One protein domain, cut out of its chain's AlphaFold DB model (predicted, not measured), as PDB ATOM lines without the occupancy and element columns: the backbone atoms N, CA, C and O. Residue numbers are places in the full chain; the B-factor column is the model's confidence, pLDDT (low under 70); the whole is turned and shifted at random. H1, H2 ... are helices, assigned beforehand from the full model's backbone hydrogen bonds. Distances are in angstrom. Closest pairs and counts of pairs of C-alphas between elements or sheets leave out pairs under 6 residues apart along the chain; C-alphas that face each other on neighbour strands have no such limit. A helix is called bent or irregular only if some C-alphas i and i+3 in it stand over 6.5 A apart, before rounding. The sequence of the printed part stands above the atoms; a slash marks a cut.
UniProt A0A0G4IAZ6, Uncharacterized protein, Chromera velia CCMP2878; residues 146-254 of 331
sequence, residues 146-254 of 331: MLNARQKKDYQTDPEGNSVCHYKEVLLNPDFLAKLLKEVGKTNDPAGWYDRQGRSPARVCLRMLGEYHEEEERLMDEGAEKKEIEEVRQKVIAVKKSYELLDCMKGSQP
ATOM      1  N   MET A 146     -16.963   5.452 -53.076       57.09
ATOM      2  CA  MET A 146     -16.013   5.113 -54.141       57.09
ATOM      3  C   MET A 146     -14.675   5.834 -53.967       57.09
ATOM      4  O   MET A 146     -13.615   5.288 -54.281       57.09
ATOM      5  N   LEU A 147     -14.722   7.067 -53.464       60.72
ATOM      6  CA  LEU A 147     -13.548   7.861 -53.149       60.72
ATOM      7  C   LEU A 147     -12.949   7.339 -51.845       60.72
ATOM      8  O   LEU A 147     -13.564   7.391 -50.784       60.72
ATOM      9  N   ASN A 148     -11.734   6.802 -51.918       57.25
ATOM     10  CA  ASN A 148     -11.083   6.240 -50.745       57.25
ATOM     11  C   ASN A 148     -10.682   7.375 -49.787       57.25
ATOM     12  O   ASN A 148      -9.606   7.954 -49.919       57.25
ATOM     13  N   ALA A 149     -11.530   7.653 -48.794       51.50
ATOM     14  CA  ALA A 149     -11.337   8.663 -47.746       51.50
ATOM     15  C   ALA A 149     -10.035   8.494 -46.923       51.50
ATOM     16  O   ALA A 149      -9.679   9.353 -46.112       51.50
ATOM     17  N   ARG A 150      -9.306   7.385 -47.128       51.06
ATOM     18  CA  ARG A 150      -7.987   7.092 -46.545       51.06
ATOM     19  C   ARG A 150      -6.812   7.668 -47.346       51.06
ATOM     20  O   ARG A 150      -5.665   7.415 -46.983       51.06
ATOM     21  N   GLN A 151      -7.055   8.391 -48.441       50.12
ATOM     22  CA  GLN A 151      -5.997   9.113 -49.154       50.12
ATOM     23  C   GLN A 151      -5.440  10.267 -48.293       50.12
ATOM     24  O   GLN A 151      -6.094  10.722 -47.358       50.12
ATOM     25  N   LYS A 152      -4.177  10.637 -48.559       51.00
ATOM     26  CA  LYS A 152      -3.273  11.494 -47.759       51.00
ATOM     27  C   LYS A 152      -3.929  12.767 -47.179       51.00
ATOM     28  O   LYS A 152      -4.951  13.236 -47.658       51.00
ATOM     29  N   LYS A 153      -3.276  13.370 -46.177       48.69
ATOM     30  CA  LYS A 153      -3.686  14.603 -45.465       48.69
ATOM     31  C   LYS A 153      -4.134  15.748 -46.399       48.69
ATOM     32  O   LYS A 153      -5.046  16.489 -46.050       48.69
ATOM     33  N   ASP A 154      -3.568  15.803 -47.603       47.59
ATOM     34  CA  ASP A 154      -3.823  16.811 -48.645       47.59
ATOM     35  C   ASP A 154      -5.177  16.649 -49.374       47.59
ATOM     36  O   ASP A 154      -5.549  17.491 -50.188       47.59
ATOM     37  N   TYR A 155      -5.926  15.572 -49.097       52.34
ATOM     38  CA  TYR A 155      -7.284  15.323 -49.616       52.34
ATOM     39  C   TYR A 155      -8.391  15.834 -48.697       52.34
ATOM     40  O   TYR A 155      -9.568  15.666 -49.007       52.34
ATOM     41  N   GLN A 156      -8.032  16.359 -47.527       59.06
ATOM     42  CA  GLN A 156      -9.009  16.702 -46.498       59.06
ATOM     43  C   GLN A 156      -9.195  18.195 -46.345       59.06
ATOM     44  O   GLN A 156     -10.231  18.578 -45.822       59.06
ATOM     45  N   THR A 157      -8.237  19.009 -46.790       66.12
ATOM     46  CA  THR A 157      -8.294  20.468 -46.710       66.12
ATOM     47  C   THR A 157      -8.462  21.070 -48.092       66.12
ATOM     48  O   THR A 157      -7.738  20.706 -49.017       66.12
ATOM     49  N   ASP A 158      -9.423  21.972 -48.234       69.69
ATOM     50  CA  ASP A 158      -9.579  22.753 -49.451       69.69
ATOM     51  C   ASP A 158      -8.421  23.761 -49.594       69.69
ATOM     52  O   ASP A 158      -7.588  23.903 -48.688       69.69
ATOM     53  N   PRO A 159      -8.327  24.466 -50.729       65.12
ATOM     54  CA  PRO A 159      -7.294  25.478 -50.933       65.12
ATOM     55  C   PRO A 159      -7.363  26.625 -49.916       65.12
ATOM     56  O   PRO A 159      -6.344  27.249 -49.639       65.12
ATOM     57  N   GLU A 160      -8.512  26.847 -49.275       65.06
ATOM     58  CA  GLU A 160      -8.704  27.778 -48.158       65.06
ATOM     59  C   GLU A 160      -8.327  27.178 -46.790       65.06
ATOM     60  O   GLU A 160      -8.447  27.838 -45.761       65.06
ATOM     61  N   GLY A 161      -7.813  25.949 -46.754       68.00
ATOM     62  CA  GLY A 161      -7.406  25.238 -45.546       68.00
ATOM     63  C   GLY A 161      -8.562  24.740 -44.673       68.00
ATOM     64  O   GLY A 161      -8.309  24.314 -43.547       68.00
ATOM     65  N   ASN A 162      -9.807  24.778 -45.148       72.56
ATOM     66  CA  ASN A 162     -10.963  24.216 -44.454       72.56
ATOM     67  C   ASN A 162     -11.046  22.712 -44.695       72.56
ATOM     68  O   ASN A 162     -10.841  22.243 -45.814       72.56
ATOM     69  N   SER A 163     -11.419  21.944 -43.671       77.75
ATOM     70  CA  SER A 163     -11.772  20.544 -43.894       77.75
ATOM     71  C   SER A 163     -13.121  20.431 -44.601       77.75
ATOM     72  O   SER A 163     -13.986  21.290 -44.435       77.75
ATOM     73  N   VAL A 164     -13.362  19.329 -45.312       79.62
ATOM     74  CA  VAL A 164     -14.711  18.998 -45.812       79.62
ATOM     75  C   VAL A 164     -15.774  18.982 -44.704       79.62
ATOM     76  O   VAL A 164     -16.950  19.206 -44.971       79.62
ATOM     77  N   CYS A 165     -15.369  18.767 -43.446       83.50
ATOM     78  CA  CYS A 165     -16.261  18.838 -42.289       83.50
ATOM     79  C   CYS A 165     -16.592  20.277 -41.857       83.50
ATOM     80  O   CYS A 165     -17.459  20.460 -41.015       83.50
ATOM     81  N   HIS A 166     -15.930  21.305 -42.393       85.00
ATOM     82  CA  HIS A 166     -16.280  22.712 -42.156       85.00
ATOM     83  C   HIS A 166     -17.343  23.233 -43.125       85.00
ATOM     84  O   HIS A 166     -17.832  24.348 -42.946       85.00
ATOM     85  N   TYR A 167     -17.697  22.464 -44.154       86.88
ATOM     86  CA  TYR A 167     -18.657  22.900 -45.160       86.88
ATOM     87  C   TYR A 167     -20.055  23.030 -44.573       86.88
ATOM     88  O   TYR A 167     -20.580  22.098 -43.964       86.88
ATOM     89  N   LYS A 168     -20.679  24.184 -44.816       89.12
ATOM     90  CA  LYS A 168     -22.050  24.480 -44.395       89.12
ATOM     91  C   LYS A 168     -23.031  23.422 -44.896       89.12
ATOM     92  O   LYS A 168     -23.908  23.007 -44.149       89.12
ATOM     93  N   GLU A 169     -22.848  22.970 -46.132       88.88
ATOM     94  CA  GLU A 169     -23.669  21.958 -46.791       88.88
ATOM     95  C   GLU A 169     -23.623  20.636 -46.012       88.88
ATOM     96  O   GLU A 169     -24.663  20.087 -45.656       88.88
ATOM     97  N   VAL A 170     -22.419  20.197 -45.631       88.69
ATOM     98  CA  VAL A 170     -22.213  18.992 -44.816       88.69
ATOM     99  C   VAL A 170     -22.798  19.160 -43.413       88.69
ATOM    100  O   VAL A 170     -23.458  18.256 -42.913       88.69
ATOM    101  N   LEU A 171     -22.598  20.315 -42.771       90.75
ATOM    102  CA  LEU A 171     -23.093  20.563 -41.410       90.75
ATOM    103  C   LEU A 171     -24.620  20.697 -41.336       90.75
ATOM    104  O   LEU A 171     -25.201  20.457 -40.279       90.75
ATOM    105  N   LEU A 172     -25.272  21.031 -42.449       92.06
ATOM    106  CA  LEU A 172     -26.726  21.006 -42.591       92.06
ATOM    107  C   LEU A 172     -27.278  19.613 -42.929       92.06
ATOM    108  O   LEU A 172     -28.493  19.431 -42.924       92.06
ATOM    109  N   ASN A 173     -26.415  18.629 -43.187       91.62
ATOM    110  CA  ASN A 173     -26.799  17.266 -43.535       91.62
ATOM    111  C   ASN A 173     -26.194  16.255 -42.539       91.62
ATOM    112  O   ASN A 173     -25.170  15.624 -42.829       91.62
ATOM    113  N   PRO A 174     -26.812  16.081 -41.353       91.94
ATOM    114  CA  PRO A 174     -26.260  15.240 -40.290       91.94
ATOM    115  C   PRO A 174     -26.117  13.768 -40.700       91.94
ATOM    116  O   PRO A 174     -25.181  13.104 -40.258       91.94
ATOM    117  N   ASP A 175     -26.984  13.257 -41.579       90.62
ATOM    118  CA  ASP A 175     -26.914  11.872 -42.061       90.62
ATOM    119  C   ASP A 175     -25.696  11.654 -42.967       90.62
ATOM    120  O   ASP A 175     -24.948  10.680 -42.812       90.62
ATOM    121  N   PHE A 176     -25.453  12.592 -43.889       87.25
ATOM    122  CA  PHE A 176     -24.251  12.569 -44.715       87.25
ATOM    123  C   PHE A 176     -22.993  12.747 -43.865       87.25
ATOM    124  O   PHE A 176     -22.024  12.012 -44.057       87.25
ATOM    125  N   LEU A 177     -23.011  13.667 -42.895       87.56
ATOM    126  CA  LEU A 177     -21.905  13.860 -41.962       87.56
ATOM    127  C   LEU A 177     -21.617  12.578 -41.175       87.56
ATOM    128  O   LEU A 177     -20.471  12.152 -41.127       87.56
ATOM    129  N   ALA A 178     -22.624  11.900 -40.623       86.75
ATOM    130  CA  ALA A 178     -22.430  10.630 -39.921       86.75
ATOM    131  C   ALA A 178     -21.759   9.572 -40.816       86.75
ATOM    132  O   ALA A 178     -20.847   8.861 -40.377       86.75
ATOM    133  N   LYS A 179     -22.157   9.494 -42.095       84.62
ATOM    134  CA  LYS A 179     -21.517   8.618 -43.085       84.62
ATOM    135  C   LYS A 179     -20.067   9.030 -43.353       84.62
ATOM    136  O   LYS A 179     -19.179   8.182 -43.312       84.62
ATOM    137  N   LEU A 180     -19.818  10.318 -43.566       81.44
ATOM    138  CA  LEU A 180     -18.485  10.887 -43.763       81.44
ATOM    139  C   LEU A 180     -17.565  10.585 -42.573       81.44
ATOM    140  O   LEU A 180     -16.452  10.104 -42.761       81.44
ATOM    141  N   LEU A 181     -18.049  10.772 -41.345       79.75
ATOM    142  CA  LEU A 181     -17.317  10.458 -40.120       79.75
ATOM    143  C   LEU A 181     -17.019   8.961 -39.986       79.75
ATOM    144  O   LEU A 181     -15.953   8.594 -39.500       79.75
ATOM    145  N   LYS A 182     -17.910   8.076 -40.441       78.12
ATOM    146  CA  LYS A 182     -17.662   6.628 -40.439       78.12
ATOM    147  C   LYS A 182     -16.549   6.227 -41.411       78.12
ATOM    148  O   LYS A 182     -15.737   5.365 -41.070       78.12
ATOM    149  N   GLU A 183     -16.514   6.844 -42.591       72.19
ATOM    150  CA  GLU A 183     -15.520   6.560 -43.637       72.19
ATOM    151  C   GLU A 183     -14.153   7.201 -43.338       72.19
ATOM    152  O   GLU A 183     -13.111   6.579 -43.551       72.19
ATOM    153  N   VAL A 184     -14.138   8.424 -42.792       67.12
ATOM    154  CA  VAL A 184     -12.911   9.191 -42.503       67.12
ATOM    155  C   VAL A 184     -12.374   8.915 -41.084       67.12
ATOM    156  O   VAL A 184     -11.164   8.783 -40.874       67.12
ATOM    157  N   GLY A 185     -13.267   8.807 -40.096       53.34
ATOM    158  CA  GLY A 185     -12.988   8.988 -38.665       53.34
ATOM    159  C   GLY A 185     -12.444   7.787 -37.888       53.34
ATOM    160  O   GLY A 185     -12.208   7.914 -36.691       53.34
ATOM    161  N   LYS A 186     -12.190   6.631 -38.515       49.56
ATOM    162  CA  LYS A 186     -11.488   5.517 -37.834       49.56
ATOM    163  C   LYS A 186      -9.966   5.551 -37.977       49.56
ATOM    164  O   LYS A 186      -9.276   4.897 -37.206       49.56
ATOM    165  N   THR A 187      -9.442   6.279 -38.959       45.91
ATOM    166  CA  THR A 187      -8.007   6.262 -39.304       45.91
ATOM    167  C   THR A 187      -7.377   7.645 -39.372       45.91
ATOM    168  O   THR A 187      -6.166   7.760 -39.202       45.91
ATOM    169  N   ASN A 188      -8.175   8.693 -39.582       51.66
ATOM    170  CA  ASN A 188      -7.696  10.064 -39.636       51.66
ATOM    171  C   ASN A 188      -8.350  10.859 -38.512       51.66
ATOM    172  O   ASN A 188      -9.563  11.028 -38.483       51.66
ATOM    173  N   ASP A 189      -7.512  11.291 -37.573       50.81
ATOM    174  CA  ASP A 189      -7.850  12.117 -36.418       50.81
ATOM    175  C   ASP A 189      -8.814  13.259 -36.791       50.81
ATOM    176  O   ASP A 189      -8.380  14.238 -37.411       50.81
ATOM    177  N   PRO A 190     -10.101  13.179 -36.405       47.44
ATOM    178  CA  PRO A 190     -11.072  14.229 -36.696       47.44
ATOM    179  C   PRO A 190     -10.726  15.560 -36.021       47.44
ATOM    180  O   PRO A 190     -11.195  16.626 -36.411       47.44
ATOM    181  N   ALA A 191      -9.841  15.531 -35.025       41.53
ATOM    182  CA  ALA A 191      -9.359  16.722 -34.359       41.53
ATOM    183  C   ALA A 191      -8.104  17.329 -35.020       41.53
ATOM    184  O   ALA A 191      -7.491  18.225 -34.452       41.53
ATOM    185  N   GLY A 192      -7.738  16.892 -36.232       50.97
ATOM    186  CA  GLY A 192      -6.848  17.621 -37.145       50.97
ATOM    187  C   GLY A 192      -7.577  18.618 -38.058       50.97
ATOM    188  O   GLY A 192      -6.925  19.344 -38.804       50.97
ATOM    189  N   TRP A 193      -8.910  18.661 -38.010       67.56
ATOM    190  CA  TRP A 193      -9.735  19.521 -38.853       67.56
ATOM    191  C   TRP A 193      -9.857  20.907 -38.233       67.56
ATOM    192  O   TRP A 193     -10.874  21.246 -37.640       67.56
ATOM    193  N   TYR A 194      -8.820  21.721 -38.343       72.75
ATOM    194  CA  TYR A 194      -8.932  23.148 -38.062       72.75
ATOM    195  C   TYR A 194      -8.863  23.915 -39.370       72.75
ATOM    196  O   TYR A 194      -8.068  23.557 -40.233       72.75
ATOM    197  N   ASP A 195      -9.698  24.942 -39.505       74.62
ATOM    198  CA  ASP A 195      -9.586  25.877 -40.622       74.62
ATOM    199  C   ASP A 195      -8.358  26.790 -40.451       74.62
ATOM    200  O   ASP A 195      -7.663  26.750 -39.426       74.62
ATOM    201  N   ARG A 196      -8.088  27.655 -41.439       69.38
ATOM    202  CA  ARG A 196      -7.010  28.662 -41.360       69.38
ATOM    203  C   ARG A 196      -7.107  29.569 -40.128       69.38
ATOM    204  O   ARG A 196      -6.080  30.048 -39.655       69.38
ATOM    205  N   GLN A 197      -8.306  29.791 -39.585       73.81
ATOM    206  CA  GLN A 197      -8.506  30.582 -38.365       73.81
ATOM    207  C   GLN A 197      -8.375  29.750 -37.076       73.81
ATOM    208  O   GLN A 197      -8.572  30.270 -35.974       73.81
ATOM    209  N   GLY A 198      -8.027  28.466 -37.172       72.25
ATOM    210  CA  GLY A 198      -7.875  27.587 -36.017       72.25
ATOM    211  C   GLY A 198      -9.209  27.189 -35.385       72.25
ATOM    212  O   GLY A 198      -9.250  26.858 -34.198       72.25
ATOM    213  N   ARG A 199     -10.315  27.224 -36.135       78.62
ATOM    214  CA  ARG A 199     -11.648  26.822 -35.667       78.62
ATOM    215  C   ARG A 199     -11.920  25.379 -36.069       78.62
ATOM    216  O   ARG A 199     -11.612  24.962 -37.182       78.62
ATOM    217  N   SER A 200     -12.498  24.610 -35.154       81.00
ATOM    218  CA  SER A 200     -12.962  23.251 -35.443       81.00
ATOM    219  C   SER A 200     -14.351  23.271 -36.099       81.00
ATOM    220  O   SER A 200     -15.099  24.227 -35.879       81.00
ATOM    221  N   PRO A 201     -14.762  22.202 -36.807       84.31
ATOM    222  CA  PRO A 201     -16.119  22.034 -37.321       84.31
ATOM    223  C   PRO A 201     -17.196  22.249 -36.257       84.31
ATOM    224  O   PRO A 201     -18.166  22.959 -36.489       84.31
ATOM    225  N   ALA A 202     -16.977  21.744 -35.038       85.88
ATOM    226  CA  ALA A 202     -17.892  21.968 -33.919       85.88
ATOM    227  C   ALA A 202     -18.020  23.460 -33.552       85.88
ATOM    228  O   ALA A 202     -19.105  23.927 -33.220       85.88
ATOM    229  N   ARG A 203     -16.929  24.234 -33.639       84.44
ATOM    230  CA  ARG A 203     -16.970  25.688 -33.423       84.44
ATOM    231  C   ARG A 203     -17.688  26.411 -34.567       84.44
ATOM    232  O   ARG A 203     -18.346  27.413 -34.312       84.44
ATOM    233  N   VAL A 204     -17.598  25.897 -35.794       88.69
ATOM    234  CA  VAL A 204     -18.397  26.389 -36.927       88.69
ATOM    235  C   VAL A 204     -19.887  26.119 -36.702       88.69
ATOM    236  O   VAL A 204     -20.675  27.040 -36.885       88.69
ATOM    237  N   CYS A 205     -20.274  24.935 -36.207       89.44
ATOM    238  CA  CYS A 205     -21.664  24.657 -35.824       89.44
ATOM    239  C   CYS A 205     -22.193  25.663 -34.799       89.44
ATOM    240  O   CYS A 205     -23.270  26.208 -34.998       89.44
ATOM    241  N   LEU A 206     -21.443  25.933 -33.725       89.31
ATOM    242  CA  LEU A 206     -21.871  26.892 -32.697       89.31
ATOM    243  C   LEU A 206     -22.098  28.293 -33.274       89.31
ATOM    244  O   LEU A 206     -23.077  28.942 -32.922       89.31
ATOM    245  N   ARG A 207     -21.232  28.735 -34.194       92.38
ATOM    246  CA  ARG A 207     -21.415  30.014 -34.889       92.38
ATOM    247  C   ARG A 207     -22.684  30.011 -35.744       92.38
ATOM    248  O   ARG A 207     -23.488  30.921 -35.619       92.38
ATOM    249  N   MET A 208     -22.893  28.964 -36.543       93.75
ATOM    250  CA  MET A 208     -24.099  28.821 -37.369       93.75
ATOM    251  C   MET A 208     -25.383  28.781 -36.531       93.75
ATOM    252  O   MET A 208     -26.411  29.277 -36.971       93.75
ATOM    253  N   LEU A 209     -25.342  28.190 -35.333       92.75
ATOM    254  CA  LEU A 209     -26.482  28.204 -34.412       92.75
ATOM    255  C   LEU A 209     -26.804  29.616 -33.918       92.75
ATOM    256  O   LEU A 209     -27.982  29.938 -33.819       92.75
ATOM    257  N   GLY A 210     -25.788  30.439 -33.643       90.31
ATOM    258  CA  GLY A 210     -25.976  31.860 -33.338       90.31
ATOM    259  C   GLY A 210     -26.598  32.613 -34.514       90.31
ATOM    260  O   GLY A 210     -27.656  33.207 -34.356       90.31
ATOM    261  N   GLU A 211     -26.013  32.472 -35.711       94.38
ATOM    262  CA  GLU A 211     -26.510  33.101 -36.948       94.38
ATOM    263  C   GLU A 211     -27.983  32.740 -37.231       94.38
ATOM    264  O   GLU A 211     -28.780  33.599 -37.594       94.38
ATOM    265  N   TYR A 212     -28.377  31.474 -37.052       93.00
ATOM    266  CA  TYR A 212     -29.767  31.058 -37.267       93.00
ATOM    267  C   TYR A 212     -30.722  31.476 -36.151       93.00
ATOM    268  O   TYR A 212     -31.913  31.607 -36.416       93.00
ATOM    269  N   HIS A 213     -30.236  31.663 -34.926       90.94
ATOM    270  CA  HIS A 213     -31.066  32.174 -33.843       90.94
ATOM    271  C   HIS A 213     -31.396  33.654 -34.058       90.94
ATOM    272  O   HIS A 213     -32.565  34.018 -33.994       90.94
ATOM    273  N   GLU A 214     -30.391  34.461 -34.409       93.19
ATOM    274  CA  GLU A 214     -30.565  35.873 -34.778       93.19
ATOM    275  C   GLU A 214     -31.506  36.023 -35.987       93.19
ATOM    276  O   GLU A 214     -32.385  36.883 -36.001       93.19
ATOM    277  N   GLU A 215     -31.369  35.148 -36.988       92.81
ATOM    278  CA  GLU A 215     -32.264  35.115 -38.148       92.81
ATOM    279  C   GLU A 215     -33.709  34.748 -37.768       92.81
ATOM    280  O   GLU A 215     -34.649  35.349 -38.283       92.81
ATOM    281  N   GLU A 216     -33.908  33.778 -36.867       91.25
ATOM    282  CA  GLU A 216     -35.243  33.409 -36.380       91.25
ATOM    283  C   GLU A 216     -35.908  34.577 -35.637       91.25
ATOM    284  O   GLU A 216     -37.081  34.856 -35.883       91.25
ATOM    285  N   GLU A 217     -35.170  35.269 -34.761       92.31
ATOM    286  CA  GLU A 217     -35.661  36.452 -34.042       92.31
ATOM    287  C   GLU A 217     -36.061  37.566 -35.009       92.31
ATOM    288  O   GLU A 217     -37.185  38.062 -34.937       92.31
ATOM    289  N   ARG A 218     -35.202  37.875 -35.988       95.12
ATOM    290  CA  ARG A 218     -35.505  38.887 -37.005       95.12
ATOM    291  C   ARG A 218     -36.778  38.559 -37.787       95.12
ATOM    292  O   ARG A 218     -37.629  39.426 -37.955       95.12
ATOM    293  N   LEU A 219     -36.937  37.314 -38.244       93.25
ATOM    294  CA  LEU A 219     -38.132  36.892 -38.986       93.25
ATOM    295  C   LEU A 219     -39.406  36.978 -38.131       93.25
ATOM    296  O   LEU A 219     -40.475  37.305 -38.647       93.25
ATOM    297  N   MET A 220     -39.316  36.704 -36.826       89.81
ATOM    298  CA  MET A 220     -40.450  36.873 -35.915       89.81
ATOM    299  C   MET A 220     -40.827  38.349 -35.733       89.81
ATOM    300  O   MET A 220     -42.015  38.669 -35.778       89.81
ATOM    301  N   ASP A 221     -39.841  39.234 -35.582       94.12
ATOM    302  CA  ASP A 221     -40.055  40.677 -35.415       94.12
ATOM    303  C   ASP A 221     -40.609  41.341 -36.686       94.12
ATOM    304  O   ASP A 221     -41.469  42.220 -36.617       94.12
ATOM    305  N   GLU A 222     -40.167  40.884 -37.860       94.62
ATOM    306  CA  GLU A 222     -40.639  41.355 -39.168       94.62
ATOM    307  C   GLU A 222     -42.021  40.793 -39.553       94.62
ATOM    308  O   GLU A 222     -42.602  41.203 -40.560       94.62
ATOM    309  N   GLY A 223     -42.582  39.876 -38.755       91.06
ATOM    310  CA  GLY A 223     -43.873  39.248 -39.037       91.06
ATOM    311  C   GLY A 223     -43.839  38.324 -40.258       91.06
ATOM    312  O   GLY A 223     -44.841  38.213 -40.970       91.06
ATOM    313  N   ALA A 224     -42.695  37.682 -40.504       92.00
ATOM    314  CA  ALA A 224     -42.474  36.765 -41.613       92.00
ATOM    315  C   ALA A 224     -43.452  35.582 -41.611       92.00
ATOM    316  O   ALA A 224     -44.078  35.227 -40.602       92.00
ATOM    317  N   GLU A 225     -43.572  34.915 -42.759       91.56
ATOM    318  CA  GLU A 225     -44.459  33.767 -42.867       91.56
ATOM    319  C   GLU A 225     -43.996  32.621 -41.957       91.56
ATOM    320  O   GLU A 225     -42.815  32.286 -41.866       91.56
ATOM    321  N   LYS A 226     -44.958  31.916 -41.347       91.50
ATOM    322  CA  LYS A 226     -44.685  30.741 -40.498       91.50
ATOM    323  C   LYS A 226     -43.784  29.704 -41.186       91.50
ATOM    324  O   LYS A 226     -43.042  28.993 -40.514       91.50
ATOM    325  N   LYS A 227     -43.870  29.603 -42.516       93.81
ATOM    326  CA  LYS A 227     -43.050  28.695 -43.317       93.81
ATOM    327  C   LYS A 227     -41.564  29.072 -43.273       93.81
ATOM    328  O   LYS A 227     -40.739  28.182 -43.115       93.81
ATOM    329  N   GLU A 228     -41.235  30.356 -43.365       90.19
ATOM    330  CA  GLU A 228     -39.850  30.846 -43.358       90.19
ATOM    331  C   GLU A 228     -39.191  30.612 -41.994       90.19
ATOM    332  O   GLU A 228     -38.085  30.076 -41.913       90.19
ATOM    333  N   ILE A 229     -39.927  30.886 -40.912       90.50
ATOM    334  CA  ILE A 229     -39.495  30.589 -39.538       90.50
ATOM    335  C   ILE A 229     -39.243  29.082 -39.367       90.50
ATOM    336  O   ILE A 229     -38.235  28.667 -38.791       90.50
ATOM    337  N   GLU A 230     -40.135  28.237 -39.891       93.31
ATOM    338  CA  GLU A 230     -39.973  26.784 -39.812       93.31
ATOM    339  C   GLU A 230     -38.747  26.293 -40.598       93.31
ATOM    340  O   GLU A 230     -38.018  25.426 -40.120       93.31
ATOM    341  N   GLU A 231     -38.444  26.876 -41.762       93.56
ATOM    342  CA  GLU A 231     -37.230  26.547 -42.521       93.56
ATOM    343  C   GLU A 231     -35.947  26.857 -41.733       93.56
ATOM    344  O   GLU A 231     -34.996  26.066 -41.759       93.56
ATOM    345  N   VAL A 232     -35.911  27.969 -40.992       93.19
ATOM    346  CA  VAL A 232     -34.785  28.302 -40.103       93.19
ATOM    347  C   VAL A 232     -34.691  27.305 -38.947       93.19
ATOM    348  O   VAL A 232     -33.610  26.773 -38.684       93.19
ATOM    349  N   ARG A 233     -35.815  26.939 -38.323       93.00
ATOM    350  CA  ARG A 233     -35.846  25.924 -37.254       93.00
ATOM    351  C   ARG A 233     -35.323  24.569 -37.706       93.00
ATOM    352  O   ARG A 233     -34.559  23.934 -36.978       93.00
ATOM    353  N   GLN A 234     -35.669  24.136 -38.917       94.69
ATOM    354  CA  GLN A 234     -35.139  22.892 -39.479       94.69
ATOM    355  C   GLN A 234     -33.614  22.955 -39.646       94.69
ATOM    356  O   GLN A 234     -32.916  21.996 -39.303       94.69
ATOM    357  N   LYS A 235     -33.066  24.102 -40.077       93.88
ATOM    358  CA  LYS A 235     -31.609  24.319 -40.135       93.88
ATOM    359  C   LYS A 235     -30.978  24.272 -38.740       93.88
ATOM    360  O   LYS A 235     -29.954  23.611 -38.575       93.88
ATOM    361  N   VAL A 236     -31.597  24.885 -37.727       92.88
ATOM    362  CA  VAL A 236     -31.136  24.817 -36.325       92.88
ATOM    363  C   VAL A 236     -31.083  23.369 -35.834       92.88
ATOM    364  O   VAL A 236     -30.073  22.944 -35.273       92.88
ATOM    365  N   ILE A 237     -32.139  22.583 -36.072       94.38
ATOM    366  CA  ILE A 237     -32.197  21.165 -35.686       94.38
ATOM    367  C   ILE A 237     -31.087  20.366 -36.379       94.38
ATOM    368  O   ILE A 237     -30.401  19.575 -35.727       94.38
ATOM    369  N   ALA A 238     -30.884  20.576 -37.682       94.31
ATOM    370  CA  ALA A 238     -29.846  19.891 -38.444       94.31
ATOM    371  C   ALA A 238     -28.439  20.203 -37.909       94.31
ATOM    372  O   ALA A 238     -27.664  19.284 -37.642       94.31
ATOM    373  N   VAL A 239     -28.129  21.482 -37.667       93.25
ATOM    374  CA  VAL A 239     -26.819  21.889 -37.135       93.25
ATOM    375  C   VAL A 239     -26.604  21.383 -35.710       93.25
ATOM    376  O   VAL A 239     -25.489  20.970 -35.394       93.25
ATOM    377  N   LYS A 240     -27.638  21.359 -34.854       92.62
ATOM    378  CA  LYS A 240     -27.542  20.776 -33.501       92.62
ATOM    379  C   LYS A 240     -27.144  19.300 -33.554       92.62
ATOM    380  O   LYS A 240     -26.190  18.910 -32.888       92.62
ATOM    381  N   LYS A 241     -27.789  18.506 -34.414       93.81
ATOM    382  CA  LYS A 241     -27.424  17.093 -34.619       93.81
ATOM    383  C   LYS A 241     -25.986  16.939 -35.120       93.81
ATOM    384  O   LYS A 241     -25.240  16.099 -34.622       93.81
ATOM    385  N   SER A 242     -25.567  17.768 -36.076       91.19
ATOM    386  CA  SER A 242     -24.186  17.768 -36.574       91.19
ATOM    387  C   SER A 242     -23.172  18.143 -35.488       91.19
ATOM    388  O   SER A 242     -22.110  17.524 -35.401       91.19
ATOM    389  N   TYR A 243     -23.499  19.111 -34.625       90.12
ATOM    390  CA  TYR A 243     -22.681  19.470 -33.467       90.12
ATOM    391  C   TYR A 243     -22.521  18.285 -32.514       90.12
ATOM    392  O   TYR A 243     -21.393  17.961 -32.152       90.12
ATOM    393  N   GLU A 244     -23.612  17.605 -32.161       88.50
ATOM    394  CA  GLU A 244     -23.588  16.431 -31.280       88.50
ATOM    395  C   GLU A 244     -22.698  15.311 -31.842       88.50
ATOM    396  O   GLU A 244     -21.853  14.774 -31.121       88.50
ATOM    397  N   LEU A 245     -22.815  15.010 -33.143       86.81
ATOM    398  CA  LEU A 245     -21.966  14.026 -33.831       86.81
ATOM    399  C   LEU A 245     -20.473  14.372 -33.734       86.81
ATOM    400  O   LEU A 245     -19.638  13.495 -33.504       86.81
ATOM    401  N   LEU A 246     -20.129  15.649 -33.903       83.00
ATOM    402  CA  LEU A 246     -18.751  16.133 -33.838       83.00
ATOM    403  C   LEU A 246     -18.228  16.223 -32.396       83.00
ATOM    404  O   LEU A 246     -17.039  15.997 -32.162       83.00
ATOM    405  N   ASP A 247     -19.088  16.541 -31.429       79.00
ATOM    406  CA  ASP A 247     -18.730  16.673 -30.016       79.00
ATOM    407  C   ASP A 247     -18.458  15.309 -29.368       79.00
ATOM    408  O   ASP A 247     -17.477  15.160 -28.637       79.00
ATOM    409  N   CYS A 248     -19.217  14.274 -29.753       67.81
ATOM    410  CA  CYS A 248     -18.986  12.887 -29.328       67.81
ATOM    411  C   CYS A 248     -17.580  12.371 -29.681       67.81
ATOM    412  O   CYS A 248     -17.064  11.464 -29.029       67.81
ATOM    413  N   MET A 249     -16.923  12.964 -30.683       64.25
ATOM    414  CA  MET A 249     -15.564  12.594 -31.081       64.25
ATOM    415  C   MET A 249     -14.458  13.273 -30.258       64.25
ATOM    416  O   MET A 249     -13.297  12.899 -30.394       64.25
ATOM    417  N   LYS A 250     -14.763  14.248 -29.388       57.53
ATOM    418  CA  LYS A 250     -13.742  14.909 -28.548       57.53
ATOM    419  C   LYS A 250     -13.199  14.015 -27.425       57.53
ATOM    420  O   LYS A 250     -12.141  14.325 -26.880       57.53
ATOM    421  N   GLY A 251     -13.909  12.941 -27.076       47.28
ATOM    422  CA  GLY A 251     -13.561  12.036 -25.975       47.28
ATOM    423  C   GLY A 251     -12.694  10.831 -26.355       47.28
ATOM    424  O   GLY A 251     -12.226  10.123 -25.465       47.28
ATOM    425  N   SER A 252     -12.463  10.567 -27.644       52.06
ATOM    426  CA  SER A 252     -11.619   9.447 -28.070       52.06
ATOM    427  C   SER A 252     -10.140   9.841 -28.028       52.06
ATOM    428  O   SER A 252      -9.725  10.859 -28.584       52.06
ATOM    429  N   GLN A 253      -9.313   9.042 -27.344       47.94
ATOM    430  CA  GLN A 253      -7.868   9.257 -27.375       47.94
ATOM    431  C   GLN A 253      -7.356   9.109 -28.818       47.94
ATOM    432  O   GLN A 253      -7.723   8.143 -29.491       47.94
ATOM    433  N   PRO A 254      -6.505  10.032 -29.300       50.66
ATOM    434  CA  PRO A 254      -5.935   9.946 -30.636       50.66
ATOM    435  C   PRO A 254      -5.037   8.708 -30.736       50.66
ATOM    436  O   PRO A 254      -3.917   8.692 -30.224       50.66
TER     437      PRO A 254
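What this domain is: This is residues 146 to 254 of the 331 residues of an uncharacterized protein of Chromera velia CCMP2878 (UniProt A0A0G4IAZ6). A long helical hairpin, H3 and H4, makes the longest axis of an elongated model, and the shorter helix H2 packs on H4 at residues 238 to 245, away from the hairpin's turn. The tiny helix H1 and two long stretches with no named element, residues 146 to 167 and 185 to 200, lie at that same end. The printed part has 109 residues with four named helices, in the order H1, H2, H3, H4, and no named strand; its class is all helix. It is only just compact, close to loose, with a radius of gyration of the C-alphas of 15.6 A, and spans 50 by 28 by 26 A.

How they stand to each other: After residues 146 to 167 comes H1, residues 168 to 171. H1 and H2, residues 174 to 184, touch only at the corner by their tight link, and only just, with 3 pairs of C-alphas within 8 A; the closest are those of Val 170 and Leu 177, 5.9 A apart. H2 and H3, residues 201 to 221, are apart. H1 and H3 are close but not clearly touching, their closest C-alphas, of Leu 171 and Cys 205, 7.1 A apart. H4, residues 226 to 251, is the hub, touching the three other helices. H3 and H4 form a helical hairpin and touch at a shallow tilt of 19 degrees, opposite ways; their closest C-alphas, of Ala 202 and Tyr 243, are 5.4 A apart. H4 touches H2 with residues 238 to 245 alone, at a shallow tilt of 25 degrees, the same way; the closest C-alphas, of Pro 174 and Ser 242, are 4.9 A apart. H4 only just touches H1, with residues 238 to 242 alone and 3 pairs of C-alphas within 8 A; the closest are those of Leu 171 and Ser 242, 5.7 A apart. Each O i to N i+4 pair is within hydrogen-bond range in H2 and H3, and 19 of 22 are in H4; H1 is too short for such a pair.

Where its parts are: H1 begins at C-alpha 168, (-22.050, 24.480, -44.395), and has 4 residues. H2 measures 14.8 A from C-alpha 174 to C-alpha 184. H3 measures 30.4 A from C-alpha 201, (-16.119, 22.034, -37.321), to C-alpha 221. H4, the longest helix with 26 residues, measures 39.1 A and ends at C-alpha 251, (-13.561, 12.036, -25.975). It is neither bent nor irregular, but only just: C-alphas 248 and 251 are 6.4 A apart.

The domain as a whole: The two C-alphas farthest apart, those of Lys 152 and Gly 223, are separated by 49.9 A. The printed part has no cut. The link from H2 to H3 is long, with 16 residues. The mean pLDDT of the printed part is 78.1; 34 residues are under 70, namely residues 146 to 161, residues 184 to 193, residue 196 and residues 248 to 254.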